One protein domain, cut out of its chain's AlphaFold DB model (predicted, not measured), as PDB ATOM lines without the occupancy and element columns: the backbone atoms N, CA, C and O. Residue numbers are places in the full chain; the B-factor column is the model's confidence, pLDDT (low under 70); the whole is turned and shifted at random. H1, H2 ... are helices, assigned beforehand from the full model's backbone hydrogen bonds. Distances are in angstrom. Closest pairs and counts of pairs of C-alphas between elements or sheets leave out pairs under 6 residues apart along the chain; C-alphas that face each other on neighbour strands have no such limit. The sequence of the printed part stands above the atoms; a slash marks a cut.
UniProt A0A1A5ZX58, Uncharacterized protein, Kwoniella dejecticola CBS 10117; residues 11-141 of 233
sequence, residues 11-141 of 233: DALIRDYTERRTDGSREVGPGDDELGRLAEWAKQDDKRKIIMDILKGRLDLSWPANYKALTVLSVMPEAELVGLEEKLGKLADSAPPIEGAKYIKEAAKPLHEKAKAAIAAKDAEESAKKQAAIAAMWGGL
ATOM      1  N   ASP A  11     313.917 397.848 380.413       82.62
ATOM      2  CA  ASP A  11     313.384 396.946 379.396       82.62
ATOM      3  C   ASP A  11     314.380 396.776 378.248       82.62
ATOM      4  O   ASP A  11     314.634 395.650 377.812       82.62
ATOM      5  N   ALA A  12     315.032 397.866 377.827       81.62
ATOM      6  CA  ALA A  12     316.144 397.815 376.878       81.62
ATOM      7  C   ALA A  12     317.312 396.969 377.414       81.62
ATOM      8  O   ALA A  12     317.879 396.160 376.684       81.62
ATOM      9  N   LEU A  13     317.619 397.071 378.713       84.38
ATOM     10  CA  LEU A  13     318.659 396.250 379.335       84.38
ATOM     11  C   LEU A  13     318.336 394.752 379.269       84.38
ATOM     12  O   LEU A  13     319.218 393.951 378.961       84.38
ATOM     13  N   ILE A  14     317.093 394.358 379.555       84.75
ATOM     14  CA  ILE A  14     316.676 392.950 379.468       84.75
ATOM     15  C   ILE A  14     316.727 392.475 378.021       84.75
ATOM     16  O   ILE A  14     317.189 391.363 377.758       84.75
ATOM     17  N   ARG A  15     316.278 393.317 377.088       86.19
ATOM     18  CA  ARG A  15     316.327 393.049 375.653       86.19
ATOM     19  C   ARG A  15     317.756 392.765 375.194       86.19
ATOM     20  O   ARG A  15     318.044 391.670 374.727       86.19
ATOM     21  N   ASP A  16     318.670 393.693 375.438       85.50
ATOM     22  CA  ASP A  16     320.067 393.572 375.024       85.50
ATOM     23  C   ASP A  16     320.751 392.386 375.713       85.50
ATOM     24  O   ASP A  16     321.537 391.655 375.106       85.50
ATOM     25  N   TYR A  17     320.427 392.147 376.989       86.50
ATOM     26  CA  TYR A  17     320.958 391.009 377.730       86.50
ATOM     27  C   TYR A  17     320.492 389.678 377.133       86.50
ATOM     28  O   TYR A  17     321.305 388.787 376.892       86.50
ATOM     29  N   THR A  18     319.196 389.534 376.874       85.19
ATOM     30  CA  THR A  18     318.613 388.310 376.304       85.19
ATOM     31  C   THR A  18     319.088 388.073 374.875       85.19
ATOM     32  O   THR A  18     319.443 386.943 374.537       85.19
ATOM     33  N   GLU A  19     319.203 389.119 374.057       86.19
ATOM     34  CA  GLU A  19     319.775 389.039 372.712       86.19
ATOM     35  C   GLU A  19     321.238 388.601 372.738       86.19
ATOM     36  O   GLU A  19     321.625 387.723 371.968       86.19
ATOM     37  N   ARG A  20     322.037 389.148 373.660       85.19
ATOM     38  CA  ARG A  20     323.442 388.768 373.822       85.19
ATOM     39  C   ARG A  20     323.610 387.313 374.253       85.19
ATOM     40  O   ARG A  20     324.559 386.667 373.827       85.19
ATOM     41  N   ARG A  21     322.724 386.788 375.104       84.44
ATOM     42  CA  ARG A  21     322.797 385.387 375.570       84.44
ATOM     43  C   ARG A  21     322.235 384.376 374.583       84.44
ATOM     44  O   ARG A  21     322.562 383.197 374.675       84.44
ATOM     45  N   THR A  22     321.422 384.831 373.637       82.62
ATOM     46  CA  THR A  22     320.831 384.011 372.568       82.62
ATOM     47  C   THR A  22     321.443 384.324 371.202       82.62
ATOM     48  O   THR A  22     320.820 384.140 370.155       82.62
ATOM     49  N   ASP A  23     322.679 384.811 371.210       83.62
ATOM     50  CA  ASP A  23     323.409 385.210 370.023       83.62
ATOM     51  C   ASP A  23     323.806 384.012 369.137       83.62
ATOM     52  O   ASP A  23     323.783 382.843 369.531       83.62
ATOM     53  N   GLY A  24     324.194 384.314 367.897       77.31
ATOM     54  CA  GLY A  24     324.651 383.313 366.931       77.31
ATOM     55  C   GLY A  24     326.079 382.809 367.165       77.31
ATOM     56  O   GLY A  24     326.584 382.046 366.340       77.31
ATOM     57  N   SER A  25     326.759 383.232 368.237       77.88
ATOM     58  CA  SER A  25     328.130 382.799 368.505       77.88
ATOM     59  C   SER A  25     328.177 381.328 368.913       77.88
ATOM     60  O   SER A  25     327.285 380.811 369.590       77.88
ATOM     61  N   ARG A  26     329.259 380.645 368.528       72.75
ATOM     62  CA  ARG A  26     329.555 379.267 368.958       72.75
ATOM     63  C   ARG A  26     330.106 379.191 370.389       72.75
ATOM     64  O   ARG A  26     330.458 378.105 370.838       72.75
ATOM     65  N   GLU A  27     330.216 380.326 371.078       75.19
ATOM     66  CA  GLU A  27     330.670 380.390 372.467       75.19
ATOM     67  C   GLU A  27     329.697 379.672 373.413       75.19
ATOM     68  O   GLU A  27     328.540 379.411 373.061       75.19
ATOM     69  N   VAL A  28     330.196 379.345 374.612       67.44
ATOM     70  CA  VAL A  28     329.451 378.635 375.662       67.44
ATOM     71  C   VAL A  28     328.099 379.318 375.890       67.44
ATOM     72  O   VAL A  28     328.008 380.544 375.944       67.44
ATOM     73  N   GLY A  29     327.040 378.508 375.957       70.62
ATOM     74  CA  GLY A  29     325.677 378.974 376.203       70.62
ATOM     75  C   GLY A  29     325.510 379.662 377.563       70.62
ATOM     76  O   GLY A  29     326.452 379.701 378.356       70.62
ATOM     77  N   PRO A  30     324.315 380.208 377.843       78.50
ATOM     78  CA  PRO A  30     324.059 380.877 379.111       78.50
ATOM     79  C   PRO A  30     324.326 379.935 380.288       78.50
ATOM     80  O   PRO A  30     323.812 378.817 380.316       78.50
ATOM     81  N   GLY A  31     325.154 380.387 381.232       78.69
ATOM     82  CA  GLY A  31     325.474 379.640 382.450       78.69
ATOM     83  C   GLY A  31     324.362 379.713 383.499       78.69
ATOM     84  O   GLY A  31     323.428 380.506 383.376       78.69
ATOM     85  N   ASP A  32     324.492 378.929 384.568       80.00
ATOM     86  CA  ASP A  32     323.461 378.792 385.611       80.00
ATOM     87  C   ASP A  32     323.091 380.125 386.283       80.00
ATOM     88  O   ASP A  32     321.910 380.412 386.485       80.00
ATOM     89  N   ASP A  33     324.070 380.997 386.544       84.19
ATOM     90  CA  ASP A  33     323.827 382.334 387.109       84.19
ATOM     91  C   ASP A  33     322.994 383.222 386.171       84.19
ATOM     92  O   ASP A  33     322.204 384.069 386.597       84.19
ATOM     93  N   GLU A  34     323.182 383.052 384.864       82.56
ATOM     94  CA  GLU A  34     322.515 383.844 383.836       82.56
ATOM     95  C   GLU A  34     321.087 383.354 383.626       82.56
ATOM     96  O   GLU A  34     320.169 384.167 383.503       82.56
ATOM     97  N   LEU A  35     320.906 382.034 383.663       84.00
ATOM     98  CA  LEU A  35     319.606 381.382 383.698       84.00
ATOM     99  C   LEU A  35     318.821 381.779 384.954       84.00
ATOM    100  O   LEU A  35     317.639 382.097 384.845       84.00
ATOM    101  N   GLY A  36     319.475 381.864 386.116       83.00
ATOM    102  CA  GLY A  36     318.863 382.336 387.362       83.00
ATOM    103  C   GLY A  36     318.313 383.760 387.253       83.00
ATOM    104  O   GLY A  36     317.170 384.016 387.631       83.00
ATOM    105  N   ARG A  37     319.070 384.685 386.648       84.94
ATOM    106  CA  ARG A  37     318.597 386.065 386.411       84.94
ATOM    107  C   ARG A  37     317.417 386.124 385.444       84.94
ATOM    108  O   ARG A  37     316.466 386.865 385.681       84.94
ATOM    109  N   LEU A  38     317.456 385.333 384.370       84.81
ATOM    110  CA  LEU A  38     316.346 385.245 383.418       84.81
ATOM    111  C   LEU A  38     315.090 384.657 384.078       84.81
ATOM    112  O   LEU A  38     313.994 385.158 383.837       84.81
ATOM    113  N   ALA A  39     315.249 383.684 384.981       84.50
ATOM    114  CA  ALA A  39     314.165 383.132 385.792       84.50
ATOM    115  C   ALA A  39     313.496 384.199 386.667       84.50
ATOM    116  O   ALA A  39     312.272 384.254 386.781       84.50
ATOM    117  N   GLU A  40     314.296 385.052 387.306       85.88
ATOM    118  CA  GLU A  40     313.790 386.138 388.144       85.88
ATOM    119  C   GLU A  40     313.009 387.168 387.331       85.88
ATOM    120  O   GLU A  40     311.945 387.612 387.764       85.88
ATOM    121  N   TRP A  41     313.490 387.514 386.136       84.38
ATOM    122  CA  TRP A  41     312.783 388.428 385.240       84.38
ATOM    123  C   TRP A  41     311.513 387.811 384.655       84.38
ATOM    124  O   TRP A  41     310.514 388.514 384.526       84.38
ATOM    125  N   ALA A  42     311.501 386.502 384.400       81.94
ATOM    126  CA  ALA A  42     310.321 385.779 383.930       81.94
ATOM    127  C   ALA A  42     309.168 385.747 384.953       81.94
ATOM    128  O   ALA A  42     308.019 385.501 384.586       81.94
ATOM    129  N   LYS A  43     309.423 386.041 386.236       83.94
ATOM    130  CA  LYS A  43     308.354 386.203 387.240       83.94
ATOM    131  C   LYS A  43     307.510 387.460 387.012       83.94
ATOM    132  O   LYS A  43     306.416 387.550 387.558       83.94
ATOM    133  N   GLN A  44     308.009 388.430 386.247       84.44
ATOM    134  CA  GLN A  44     307.320 389.689 385.969       84.44
ATOM    135  C   GLN A  44     306.749 389.665 384.549       84.44
ATOM    136  O   GLN A  44     307.487 389.457 383.588       84.44
ATOM    137  N   ASP A  45     305.442 389.895 384.409       82.69
ATOM    138  CA  ASP A  45     304.719 389.685 383.147       82.69
ATOM    139  C   ASP A  45     305.249 390.530 381.979       82.69
ATOM    140  O   ASP A  45     305.354 390.033 380.858       82.69
ATOM    141  N   ASP A  46     305.614 391.788 382.225       83.44
ATOM    142  CA  ASP A  46     306.067 392.702 381.168       83.44
ATOM    143  C   ASP A  46     307.451 392.317 380.632       83.44
ATOM    144  O   ASP A  46     307.673 392.254 379.423       83.44
ATOM    145  N   LYS A  47     308.356 391.932 381.533       82.44
ATOM    146  CA  LYS A  47     309.709 391.468 381.196       82.44
ATOM    147  C   LYS A  47     309.677 390.120 380.497       82.44
ATOM    148  O   LYS A  47     310.427 389.881 379.551       82.44
ATOM    149  N   ARG A  48     308.771 389.249 380.942       83.56
ATOM    150  CA  ARG A  48     308.549 387.934 380.352       83.56
ATOM    151  C   ARG A  48     308.134 388.040 378.883       83.56
ATOM    152  O   ARG A  48     308.698 387.331 378.056       83.56
ATOM    153  N   LYS A  49     307.246 388.979 378.534       86.31
ATOM    154  CA  LYS A  49     306.866 389.242 377.132       86.31
ATOM    155  C   LYS A  49     308.075 389.609 376.268       86.31
ATOM    156  O   LYS A  49     308.253 389.015 375.209       86.31
ATOM    157  N   ILE A  50     308.933 390.514 376.747       86.00
ATOM    158  CA  ILE A  50     310.147 390.939 376.027       86.00
ATOM    159  C   ILE A  50     311.073 389.744 375.770       86.00
ATOM    160  O   ILE A  50     311.513 389.533 374.639       86.00
ATOM    161  N   ILE A  51     311.325 388.932 376.803       86.38
ATOM    162  CA  ILE A  51     312.145 387.719 376.700       86.38
ATOM    163  C   ILE A  51     311.542 386.758 375.665       86.38
ATOM    164  O   ILE A  51     312.241 386.271 374.777       86.38
ATOM    165  N   MET A  52     310.235 386.510 375.738       85.62
ATOM    166  CA  MET A  52     309.549 385.569 374.854       85.62
ATOM    167  C   MET A  52     309.509 386.006 373.396       85.62
ATOM    168  O   MET A  52     309.617 385.155 372.514       85.62
ATOM    169  N   ASP A  53     309.363 387.298 373.120       87.94
ATOM    170  CA  ASP A  53     309.362 387.806 371.748       87.94
ATOM    171  C   ASP A  53     310.722 387.593 371.074       87.94
ATOM    172  O   ASP A  53     310.787 387.183 369.912       87.94
ATOM    173  N   ILE A  54     311.812 387.748 371.829       86.94
ATOM    174  CA  ILE A  54     313.161 387.434 371.349       86.94
ATOM    175  C   ILE A  54     313.316 385.929 371.156       86.94
ATOM    176  O   ILE A  54     313.740 385.493 370.086       86.94
ATOM    177  N   LEU A  55     312.932 385.117 372.145       85.44
ATOM    178  CA  LEU A  55     313.055 383.659 372.061       85.44
ATOM    179  C   LEU A  55     312.276 383.090 370.870       85.44
ATOM    180  O   LEU A  55     312.808 382.252 370.149       85.44
ATOM    181  N   LYS A  56     311.068 383.594 370.589       86.19
ATOM    182  CA  LYS A  56     310.286 383.221 369.399       86.19
ATOM    183  C   LYS A  56     311.047 383.472 368.101       86.19
ATOM    184  O   LYS A  56     311.028 382.601 367.236       86.19
ATOM    185  N   GLY A  57     311.708 384.625 367.980       83.19
ATOM    186  CA  GLY A  57     312.533 384.950 366.816       83.19
ATOM    187  C   GLY A  57     313.793 384.088 366.726       83.19
ATOM    188  O   GLY A  57     314.207 383.716 365.633       83.19
ATOM    189  N   ARG A  58     314.388 383.715 367.866       82.69
ATOM    190  CA  ARG A  58     315.601 382.880 367.924       82.69
ATOM    191  C   ARG A  58     315.336 381.395 367.669       82.69
ATOM    192  O   ARG A  58     316.202 380.730 367.109       82.69
ATOM    193  N   LEU A  59     314.154 380.887 368.019       81.06
ATOM    194  CA  LEU A  59     313.729 379.517 367.703       81.06
ATOM    195  C   LEU A  59     313.592 379.267 366.194       81.06
ATOM    196  O   LEU A  59     313.762 378.134 365.751       81.06
ATOM    197  N   ASP A  60     313.305 380.311 365.410       80.88
ATOM    198  CA  ASP A  60     313.208 380.217 363.949       80.88
ATOM    199  C   ASP A  60     314.591 380.253 363.263       80.88
ATOM    200  O   ASP A  60     314.704 379.983 362.067       80.88
ATOM    201  N   LEU A  61     315.660 380.565 364.009       81.00
ATOM    202  CA  LEU A  61     317.032 380.572 363.498       81.00
ATOM    203  C   LEU A  61     317.672 379.175 363.544       81.00
ATOM    204  O   LEU A  61     317.196 378.241 364.194       81.00
ATOM    205  N   SER A  62     318.806 379.036 362.856       78.06
ATOM    206  CA  SER A  62     319.634 377.832 362.898       78.06
ATOM    207  C   SER A  62     320.507 377.770 364.158       78.06
ATOM    208  O   SER A  62     320.601 378.714 364.950       78.06
ATOM    209  N   TRP A  63     321.192 376.641 364.336       77.06
ATOM    210  CA  TRP A  63     322.249 376.496 365.335       77.06
ATOM    211  C   TRP A  63     323.279 377.637 365.228       77.06
ATOM    212  O   TRP A  63     323.629 378.005 364.101       77.06
ATOM    213  N   PRO A  64     323.794 378.196 366.345       80.62
ATOM    214  CA  PRO A  64     323.593 377.826 367.759       80.62
ATOM    215  C   PRO A  64     322.509 378.631 368.502       80.62
ATOM    216  O   PRO A  64     322.172 378.295 369.638       80.62
ATOM    217  N   ALA A  65     321.943 379.667 367.876       81.38
ATOM    218  CA  ALA A  65     320.993 380.583 368.515       81.38
ATOM    219  C   ALA A  65     319.732 379.862 369.022       81.38
ATOM    220  O   ALA A  65     319.255 380.124 370.125       81.38
ATOM    221  N   ASN A  66     319.239 378.894 368.248       82.38
ATOM    222  CA  ASN A  66     318.071 378.096 368.607       82.38
ATOM    223  C   ASN A  66     318.306 377.231 369.856       82.38
ATOM    224  O   ASN A  66     317.489 377.202 370.768       82.38
ATOM    225  N   TYR A  67     319.473 376.596 369.957       80.88
ATOM    226  CA  TYR A  67     319.819 375.806 371.137       80.88
ATOM    227  C   TYR A  67     319.921 376.662 372.398       80.88
ATOM    228  O   TYR A  67     319.363 376.294 373.426       80.88
ATOM    229  N   LYS A  68     320.554 377.837 372.306       83.25
ATOM    230  CA  LYS A  68     320.606 378.801 373.416       83.25
ATOM    231  C   LYS A  68     319.211 379.323 373.788       83.25
ATOM    232  O   LYS A  68     318.923 379.548 374.958       83.25
ATOM    233  N   ALA A  69     318.317 379.487 372.815       84.25
ATOM    234  CA  ALA A  69     316.928 379.833 373.097       84.25
ATOM    235  C   ALA A  69     316.202 378.700 373.843       84.25
ATOM    236  O   ALA A  69     315.500 378.964 374.816       84.25
ATOM    237  N   LEU A  70     316.416 377.439 373.450       82.88
ATOM    238  CA  LEU A  70     315.860 376.272 374.143       82.88
ATOM    239  C   LEU A  70     316.390 376.133 375.576       82.88
ATOM    240  O   LEU A  70     315.618 375.802 376.476       82.88
ATOM    241  N   THR A  71     317.670 376.420 375.825       84.56
ATOM    242  CA  THR A  71     318.209 376.380 377.193       84.56
ATOM    243  C   THR A  71     317.585 377.453 378.077       84.56
ATOM    244  O   THR A  71     317.206 377.152 379.206       84.56
ATOM    245  N   VAL A  72     317.369 378.669 377.566       84.31
ATOM    246  CA  VAL A  72     316.648 379.720 378.308       84.31
ATOM    247  C   VAL A  72     315.186 379.331 378.545       84.31
ATOM    248  O   VAL A  72     314.682 379.498 379.655       84.31
ATOM    249  N   LEU A  73     314.517 378.739 377.550       83.75
ATOM    250  CA  LEU A  73     313.133 378.265 377.678       83.75
ATOM    251  C   LEU A  73     312.954 377.196 378.761       83.75
ATOM    252  O   LEU A  73     311.856 377.061 379.290       83.75
ATOM    253  N   SER A  74     314.011 376.470 379.132       81.12
ATOM    254  CA  SER A  74     313.932 375.460 380.193       81.12
ATOM    255  C   SER A  74     313.630 376.020 381.585       81.12
ATOM    256  O   SER A  74     313.157 375.279 382.447       81.12
ATOM    257  N   VAL A  75     313.860 377.319 381.784       82.00
ATOM    258  CA  VAL A  75     313.677 378.021 383.063       82.00
ATOM    259  C   VAL A  75     312.446 378.942 383.041       82.00
ATOM    260  O   VAL A  75     312.052 379.498 384.067       82.00
ATOM    261  N   MET A  76     311.794 379.082 381.885       78.75
ATOM    262  CA  MET A  76     310.586 379.891 381.725       78.75
ATOM    263  C   MET A  76     309.351 379.178 382.308       78.75
ATOM    264  O   MET A  76     309.301 377.946 382.336       78.75
ATOM    265  N   PRO A  77     308.328 379.925 382.769       75.44
ATOM    266  CA  PRO A  77     307.111 379.330 383.307       75.44
ATOM    267  C   PRO A  77     306.357 378.516 382.245       75.44
ATOM    268  O   PRO A  77     306.186 378.939 381.101       75.44
ATOM    269  N   GLU A  78     305.830 377.362 382.658       70.75
ATOM    270  CA  GLU A  78     305.204 376.364 381.774       70.75
ATOM    271  C   GLU A  78     304.012 376.910 380.973       70.75
ATOM    272  O   GLU A  78     303.716 376.436 379.876       70.75
ATOM    273  N   ALA A  79     303.362 377.961 381.480       67.62
ATOM    274  CA  ALA A  79     302.241 378.624 380.827       67.62
ATOM    275  C   ALA A  79     302.568 379.144 379.415       67.62
ATOM    276  O   ALA A  79     301.660 379.212 378.584       67.62
ATOM    277  N   GLU A  80     303.830 379.489 379.143       66.88
ATOM    278  CA  GLU A  80     304.275 380.061 377.867       66.88
ATOM    279  C   GLU A  80     304.791 379.017 376.872       66.88
ATOM    280  O   GLU A  80     304.814 379.271 375.667       66.88
ATOM    281  N   LEU A  81     305.130 377.820 377.357       63.97
ATOM    282  CA  LEU A  81     305.527 376.688 376.516       63.97
ATOM    283  C   LEU A  81     304.350 376.160 375.684       63.97
ATOM    284  O   LEU A  81     304.550 375.681 374.571       63.97
ATOM    285  N   VAL A  82     303.122 376.325 376.187       64.56
ATOM    286  CA  VAL A  82     301.874 375.931 375.512       64.56
ATOM    287  C   VAL A  82     301.738 376.574 374.125       64.56
ATOM    288  O   VAL A  82     301.370 375.909 373.167       64.56
ATOM    289  N   GLY A  83     302.094 377.855 373.980       68.81
ATOM    290  CA  GLY A  83     302.020 378.563 372.694       68.81
ATOM    291  C   GLY A  83     303.158 378.235 371.718       68.81
ATOM    292  O   GLY A  83     303.176 378.759 370.606       68.81
ATOM    293  N   LEU A  84     304.126 377.414 372.133       70.06
ATOM    294  CA  LEU A  84     305.314 377.054 371.358       70.06
ATOM    295  C   LEU A  84     305.361 375.566 370.986       70.06
ATOM    296  O   LEU A  84     306.335 375.150 370.360       70.06
ATOM    297  N   GLU A  85     304.332 374.777 371.314       68.69
ATOM    298  CA  GLU A  85     304.310 373.324 371.097       68.69
ATOM    299  C   GLU A  85     304.638 372.942 369.646       68.69
ATOM    300  O   GLU A  85     305.536 372.137 369.412       68.69
ATOM    301  N   GLU A  86     303.998 373.576 368.658       72.00
ATOM    302  CA  GLU A  86     304.233 373.273 367.239       72.00
ATOM    303  C   GLU A  86     305.679 373.548 366.800       72.00
ATOM    304  O   GLU A  86     306.252 372.803 366.000       72.00
ATOM    305  N   LYS A  87     306.286 374.626 367.314       72.12
ATOM    306  CA  LYS A  87     307.681 374.974 367.011       72.12
ATOM    307  C   LYS A  87     308.636 374.007 367.709       72.12
ATOM    308  O   LYS A  87     309.573 373.524 367.081       72.12
ATOM    309  N   LEU A  88     308.369 373.670 368.970       71.69
ATOM    310  CA  LEU A  88     309.150 372.701 369.739       71.69
ATOM    311  C   LEU A  88     309.070 371.292 369.137       71.69
ATOM    312  O   LEU A  88     310.090 370.611 369.083       71.69
ATOM    313  N   GLY A  89     307.913 370.884 368.609       69.38
ATOM    314  CA  GLY A  89     307.733 369.621 367.889       69.38
ATOM    315  C   GLY A  89     308.589 369.549 366.623       69.38
ATOM    316  O   GLY A  89     309.371 368.617 366.457       69.38
ATOM    317  N   LYS A  90     308.564 370.597 365.784       75.75
ATOM    318  CA  LYS A  90     309.430 370.685 364.588       75.75
ATOM    319  C   LYS A  90     310.921 370.612 364.933       75.75
ATOM    320  O   LYS A  90     311.704 370.033 364.180       75.75
ATOM    321  N   LEU A  91     311.325 371.184 366.068       71.00
ATOM    322  CA  LEU A  91     312.710 371.142 366.543       71.00
ATOM    323  C   LEU A  91     313.085 369.787 367.159       71.00
ATOM    324  O   LEU A  91     314.201 369.310 366.938       71.00
ATOM    325  N   ALA A  92     312.154 369.124 367.848       68.19
ATOM    326  CA  ALA A  92     312.318 367.757 368.342       68.19
ATOM    327  C   ALA A  92     312.436 366.732 367.193       68.19
ATOM    328  O   ALA A  92     313.189 365.760 367.305       68.19
ATOM    329  N   ASP A  93     311.783 367.000 366.061       66.75
ATOM    330  CA  ASP A  93     311.825 366.168 364.855       66.75
ATOM    331  C   ASP A  93     312.951 366.549 363.874       66.75
ATOM    332  O   ASP A  93     313.121 365.900 362.841       66.75
ATOM    333  N   SER A  94     313.770 367.562 364.195       61.97
ATOM    334  CA  SER A  94     314.795 368.118 363.293       61.97
ATOM    335  C   SER A  94     315.693 367.044 362.654       61.97
ATOM    336  O   SER A  94     316.359 366.266 363.321       61.97
ATOM    337  N   ALA A  95     315.738 366.925 361.329       53.34
ATOM    338  CA  ALA A  95     316.513 365.851 360.705       53.34
ATOM    339  C   ALA A  95     318.041 366.006 360.958       53.34
ATOM    340  O   ALA A  95     318.543 367.122 361.107       53.34
ATOM    341  N   PRO A  96     318.812 364.901 360.955       50.97
ATOM    342  CA  PRO A  96     320.243 364.894 361.270       50.97
ATOM    343  C   PRO A  96     321.235 365.591 360.305       50.97
ATOM    344  O   PRO A  96     322.399 365.637 360.702       50.97
ATOM    345  N   PRO A  97     320.908 366.153 359.113       61.25
ATOM    346  CA  PRO A  97     321.928 366.892 358.359       61.25
ATOM    347  C   PRO A  97     322.198 368.313 358.896       61.25
ATOM    348  O   PRO A  97     323.082 368.985 358.377       61.25
ATOM    349  N   ILE A  98     321.465 368.789 359.913       63.59
ATOM    350  CA  ILE A  98     321.643 370.133 360.490       63.59
ATOM    351  C   ILE A  98     322.730 370.092 361.580       63.59
ATOM    352  O   ILE A  98     322.681 369.254 362.486       63.59
ATOM    353  N   GLU A  99     323.706 371.006 361.519       64.06
ATOM    354  CA  GLU A  99     324.721 371.162 362.572       64.06
ATOM    355  C   GLU A  99     324.046 371.327 363.946       64.06
ATOM    356  O   GLU A  99     323.144 372.144 364.115       64.06
ATOM    357  N   GLY A 100     324.451 370.522 364.932       65.75
ATOM    358  CA  GLY A 100     323.895 370.586 366.288       65.75
ATOM    359  C   GLY A 100     322.502 369.964 366.474       65.75
ATOM    360  O   GLY A 100     321.962 370.036 367.577       65.75
ATOM    361  N   ALA A 101     321.938 369.281 365.466       66.44
ATOM    362  CA  ALA A 101     320.618 368.640 365.559       66.44
ATOM    363  C   ALA A 101     320.479 367.681 366.756       66.44
ATOM    364  O   ALA A 101     319.412 367.597 367.354       66.44
ATOM    365  N   LYS A 102     321.551 366.982 367.158       72.94
ATOM    366  CA  LYS A 102     321.536 366.112 368.350       72.94
ATOM    367  C   LYS A 102     321.221 366.896 369.629       72.94
ATOM    368  O   LYS A 102     320.300 366.531 370.350       72.94
ATOM    369  N   TYR A 103     321.920 368.008 369.848       73.44
ATOM    370  CA  TYR A 103     321.748 368.859 371.026       73.44
ATOM    371  C   TYR A 103     320.403 369.596 371.020       73.44
ATOM    372  O   TYR A 103     319.771 369.730 372.064       73.44
ATOM    373  N   ILE A 104     319.929 370.022 369.842       76.38
ATOM    374  CA  ILE A 104     318.588 370.610 369.689       76.38
ATOM    375  C   ILE A 104     317.519 369.578 370.055       76.38
ATOM    376  O   ILE A 104     316.618 369.891 370.823       76.38
ATOM    377  N   LYS A 105     317.629 368.338 369.565       74.88
ATOM    378  CA  LYS A 105     316.680 367.268 369.903       74.88
ATOM    379  C   LYS A 105     316.657 366.946 371.384       74.88
ATOM    380  O   LYS A 105     315.582 366.791 371.952       74.88
ATOM    381  N   GLU A 106     317.830 366.802 371.987       76.75
ATOM    382  CA  GLU A 106     317.956 366.480 373.408       76.75
ATOM    383  C   GLU A 106     317.364 367.584 374.291       76.75
ATOM    384  O   GLU A 106     316.698 367.269 375.272       76.75
ATOM    385  N   ALA A 107     317.519 368.857 373.910       75.12
ATOM    386  CA  ALA A 107     316.924 369.982 374.630       75.12
ATOM    387  C   ALA A 107     315.422 370.173 374.338       75.12
ATOM    388  O   ALA A 107     314.655 370.498 375.241       75.12
ATOM    389  N   ALA A 108     314.972 369.957 373.098       74.44
ATOM    390  CA  ALA A 108     313.589 370.205 372.684       74.44
ATOM    391  C   ALA A 108     312.609 369.119 373.152       74.44
ATOM    392  O   ALA A 108     311.474 369.439 373.498       74.44
ATOM    393  N   LYS A 109     313.029 367.846 373.209       76.31
ATOM    394  CA  LYS A 109     312.186 366.724 373.666       76.31
ATOM    395  C   LYS A 109     311.568 366.929 375.058       76.31
ATOM    396  O   LYS A 109     310.341 366.898 375.144       76.31
ATOM    397  N   PRO A 110     312.346 367.186 376.132       76.31
ATOM    398  CA  PRO A 110     311.773 367.373 377.464       76.31
ATOM    399  C   PRO A 110     310.880 368.618 377.545       76.31
ATOM    400  O   PRO A 110     309.920 368.633 378.309       76.31
ATOM    401  N   LEU A 111     311.151 369.659 376.749       73.94
ATOM    402  CA  LEU A 111     310.317 370.865 376.708       73.94
ATOM    403  C   LEU A 111     308.994 370.635 375.980       73.94
ATOM    404  O   LEU A 111     307.962 371.129 376.422       73.94
ATOM    405  N   HIS A 112     309.006 369.854 374.905       72.19
ATOM    406  CA  HIS A 112     307.801 369.462 374.184       72.19
ATOM    407  C   HIS A 112     306.909 368.538 375.028       72.19
ATOM    408  O   HIS A 112     305.692 368.706 375.045       72.19
ATOM    409  N   GLU A 113     307.493 367.615 375.794       73.12
ATOM    410  CA  GLU A 113     306.739 366.783 376.743       73.12
ATOM    411  C   GLU A 113     306.125 367.612 377.878       73.12
ATOM    412  O   GLU A 113     304.952 367.426 378.202       73.12
ATOM    413  N   LYS A 114     306.864 368.583 378.431       71.00
ATOM    414  CA  LYS A 114     306.323 369.533 379.417       71.00
ATOM    415  C   LYS A 114     305.219 370.417 378.838       71.00
ATOM    416  O   LYS A 114     304.212 370.629 379.504       71.00
ATOM    417  N   ALA A 115     305.363 370.892 377.601       69.62
ATOM    418  CA  ALA A 115     304.324 371.664 376.920       69.62
ATOM    419  C   ALA A 115     303.037 370.840 376.748       69.62
ATOM    420  O   ALA A 115     301.955 371.316 377.085       69.62
ATOM    421  N   LYS A 116     303.159 369.574 376.331       69.25
ATOM    422  CA  LYS A 116     302.031 368.633 376.236       69.25
ATOM    423  C   LYS A 116     301.376 368.354 377.583       69.25
ATOM    424  O   LYS A 116     300.152 368.340 377.673       69.25
ATOM    425  N   ALA A 117     302.171 368.164 378.634       66.94
ATOM    426  CA  ALA A 117     301.658 367.973 379.986       66.94
ATOM    427  C   ALA A 117     300.924 369.224 380.504       66.94
ATOM    428  O   ALA A 117     299.856 369.100 381.097       66.94
ATOM    429  N   ALA A 118     301.442 370.423 380.225       63.25
ATOM    430  CA  ALA A 118     300.809 371.685 380.602       63.25
ATOM    431  C   ALA A 118     299.503 371.952 379.829       63.25
ATOM    432  O   ALA A 118     298.554 372.487 380.400       63.25
ATOM    433  N   ILE A 119     299.421 371.554 378.554       63.50
ATOM    434  CA  ILE A 119     298.176 371.596 377.766       63.50
ATOM    435  C   ILE A 119     297.149 370.629 378.349       63.50
ATOM    436  O   ILE A 119     296.038 371.041 378.666       63.50
ATOM    437  N   ALA A 120     297.548 369.379 378.598       64.38
ATOM    438  CA  ALA A 120     296.677 368.387 379.219       64.38
ATOM    439  C   ALA A 120     296.188 368.831 380.612       64.38
ATOM    440  O   ALA A 120     295.036 368.591 380.965       64.38
ATOM    441  N   ALA A 121     297.030 369.517 381.392       63.81
ATOM    442  CA  ALA A 121     296.649 370.080 382.685       63.81
ATOM    443  C   ALA A 121     295.648 371.243 382.549       63.81
ATOM    444  O   ALA A 121     294.669 371.291 383.294       63.81
ATOM    445  N   LYS A 122     295.831 372.146 381.575       61.56
ATOM    446  CA  LYS A 122     294.864 373.225 381.300       61.56
ATOM    447  C   LYS A 122     293.519 372.682 380.815       61.56
ATOM    448  O   LYS A 122     292.479 373.125 381.301       61.56
ATOM    449  N   ASP A 123     293.525 371.675 379.948       59.09
ATOM    450  CA  ASP A 123     292.303 371.004 379.493       59.09
ATOM    451  C   ASP A 123     291.608 370.246 380.639       59.09
ATOM    452  O   ASP A 123     290.375 370.223 380.722       59.09
ATOM    453  N   ALA A 124     292.370 369.670 381.575       60.00
ATOM    454  CA  ALA A 124     291.833 369.045 382.784       60.00
ATOM    455  C   ALA A 124     291.194 370.073 383.736       60.00
ATOM    456  O   ALA A 124     290.113 369.826 384.266       60.00
ATOM    457  N   GLU A 125     291.791 371.252 383.923       59.97
ATOM    458  CA  GLU A 125     291.201 372.313 384.747       59.97
ATOM    459  C   GLU A 125     289.956 372.941 384.110       59.97
ATOM    460  O   GLU A 125     288.978 373.237 384.803       59.97
ATOM    461  N   GLU A 126     289.945 373.134 382.790       59.03
ATOM    462  CA  GLU A 126     288.762 373.633 382.088       59.03
ATOM    463  C   GLU A 126     287.637 372.601 382.039       59.03
ATOM    464  O   GLU A 126     286.469 372.956 382.220       59.03
ATOM    465  N   SER A 127     287.960 371.323 381.834       57.03
ATOM    466  CA  SER A 127     286.972 370.246 381.900       57.03
ATOM    467  C   SER A 127     286.467 370.026 383.325       57.03
ATOM    468  O   SER A 127     285.267 369.838 383.484       57.03
ATOM    469  N   ALA A 128     287.298 370.177 384.360       60.22
ATOM    470  CA  ALA A 128     286.862 370.154 385.756       60.22
ATOM    471  C   ALA A 128     285.949 371.340 386.097       60.22
ATOM    472  O   ALA A 128     284.937 371.152 386.761       60.22
ATOM    473  N   LYS A 129     286.228 372.553 385.599       64.06
ATOM    474  CA  LYS A 129     285.320 373.707 385.757       64.06
ATOM    475  C   LYS A 129     284.002 373.502 385.015       64.06
ATOM    476  O   LYS A 129     282.946 373.810 385.560       64.06
ATOM    477  N   LYS A 130     284.038 372.946 383.801       59.69
ATOM    478  CA  LYS A 130     282.829 372.588 383.042       59.69
ATOM    479  C   LYS A 130     282.046 371.482 383.746       59.69
ATOM    480  O   LYS A 130     280.836 371.598 383.873       59.69
ATOM    481  N   GLN A 131     282.713 370.459 384.270       58.91
ATOM    482  CA  GLN A 131     282.090 369.387 385.044       58.91
ATOM    483  C   GLN A 131     281.549 369.886 386.381       58.91
ATOM    484  O   GLN A 131     280.468 369.465 386.758       58.91
ATOM    485  N   ALA A 132     282.217 370.814 387.063       61.16
ATOM    486  CA  ALA A 132     281.711 371.450 388.276       61.16
ATOM    487  C   ALA A 132     280.505 372.353 387.979       61.16
ATOM    488  O   ALA A 132     279.542 372.349 388.737       61.16
ATOM    489  N   ALA A 133     280.505 373.075 386.855       60.19
ATOM    490  CA  ALA A 133     279.353 373.854 386.406       60.19
ATOM    491  C   ALA A 133     278.172 372.948 386.019       60.19
ATOM    492  O   ALA A 133     277.042 373.210 386.417       60.19
ATOM    493  N   ILE A 134     278.428 371.844 385.314       59.41
ATOM    494  CA  ILE A 134     277.420 370.830 384.982       59.41
ATOM    495  C   ILE A 134     276.923 370.143 386.263       59.41
ATOM    496  O   ILE A 134     275.723 370.011 386.453       59.41
ATOM    497  N   ALA A 135     277.806 369.775 387.188       59.97
ATOM    498  CA  ALA A 135     277.445 369.188 388.473       59.97
ATOM    499  C   ALA A 135     276.698 370.178 389.375       59.97
ATOM    500  O   ALA A 135     275.847 369.751 390.135       59.97
ATOM    501  N   ALA A 136     276.933 371.485 389.278       64.88
ATOM    502  CA  ALA A 136     276.133 372.488 389.979       64.88
ATOM    503  C   ALA A 136     274.755 372.689 389.320       64.88
ATOM    504  O   ALA A 136     273.750 372.808 390.016       64.88
ATOM    505  N   MET A 137     274.685 372.674 387.984       59.00
ATOM    506  CA  MET A 137     273.431 372.795 387.227       59.00
ATOM    507  C   MET A 137     272.527 371.565 387.376       59.00
ATOM    508  O   MET A 137     271.311 371.700 387.465       59.00
ATOM    509  N   TRP A 138     273.114 370.370 387.416       61.22
ATOM    510  CA  TRP A 138     272.387 369.104 387.506       61.22
ATOM    511  C   TRP A 138     272.345 368.544 388.924       61.22
ATOM    512  O   TRP A 138     271.410 367.832 389.268       61.22
ATOM    513  N   GLY A 139     273.301 368.888 389.782       49.28
ATOM    514  CA  GLY A 139     273.345 368.450 391.176       49.28
ATOM    515  C   GLY A 139     272.182 368.977 392.002       49.28
ATOM    516  O   GLY A 139     271.769 368.290 392.920       49.28
ATOM    517  N   GLY A 140     271.555 370.100 391.636       53.84
ATOM    518  CA  GLY A 140     270.278 370.512 392.239       53.84
ATOM    519  C   GLY A 140     269.103 369.572 391.921       53.84
ATOM    520  O   GLY A 140     268.133 369.526 392.670       53.84
ATOM    521  N   LEU A 141     269.192 368.792 390.837       51.22
ATOM    522  CA  LEU A 141     268.176 367.814 390.441       51.22
ATOM    523  C   LEU A 141     268.359 366.464 391.158       51.22
ATOM    524  O   LEU A 141     267.379 365.763 391.398       51.22
TER     525      LEU A 141
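AT A GLANCE: This is residues 11 to 141 of the 233 residues of an uncharacterized protein of Kwoniella dejecticola CBS 10117 (UniProt A0A1A5ZX58). One long helix, H6, runs past a compact body of shorter helices, and its residues 123 to 141 stick out as an arm. H5 and H4 pack on its earlier part; H3 joins H4 to H1, with H2 at a corner. The printed part, 131 residues with six named helices and no named strand, is all helix and loose, radius of gyration of the C-alphas 17.9 A, spanning 66 by 37 by 22 A.

IN THESE COORDINATES: H6, residues 101 to 141, measures 58.1 A and ends at C-alpha 141 (268.176, 367.814, 390.441). H5 is residues 78 to 92, H4 65 to 73, H3 45 to 59, H2 32 to 42, and H1 11 to 21, from C-alpha 11 (313.384, 396.946, 379.396).

HOW THE PARTS SIT: H6 touches H5 with residues 104 to 119 alone, closest C-alphas Lys 105 and Ala 92, 4.7 A. H3 and H4 form a helical hairpin. Every O i to N i+4 pair is within hydrogen-bond range in H1 to H4, 6 of 11 in H5, 33 of 37 in H6.

THE WHOLE: The printed part has no cut; residues 115 to 141 are under pLDDT 70.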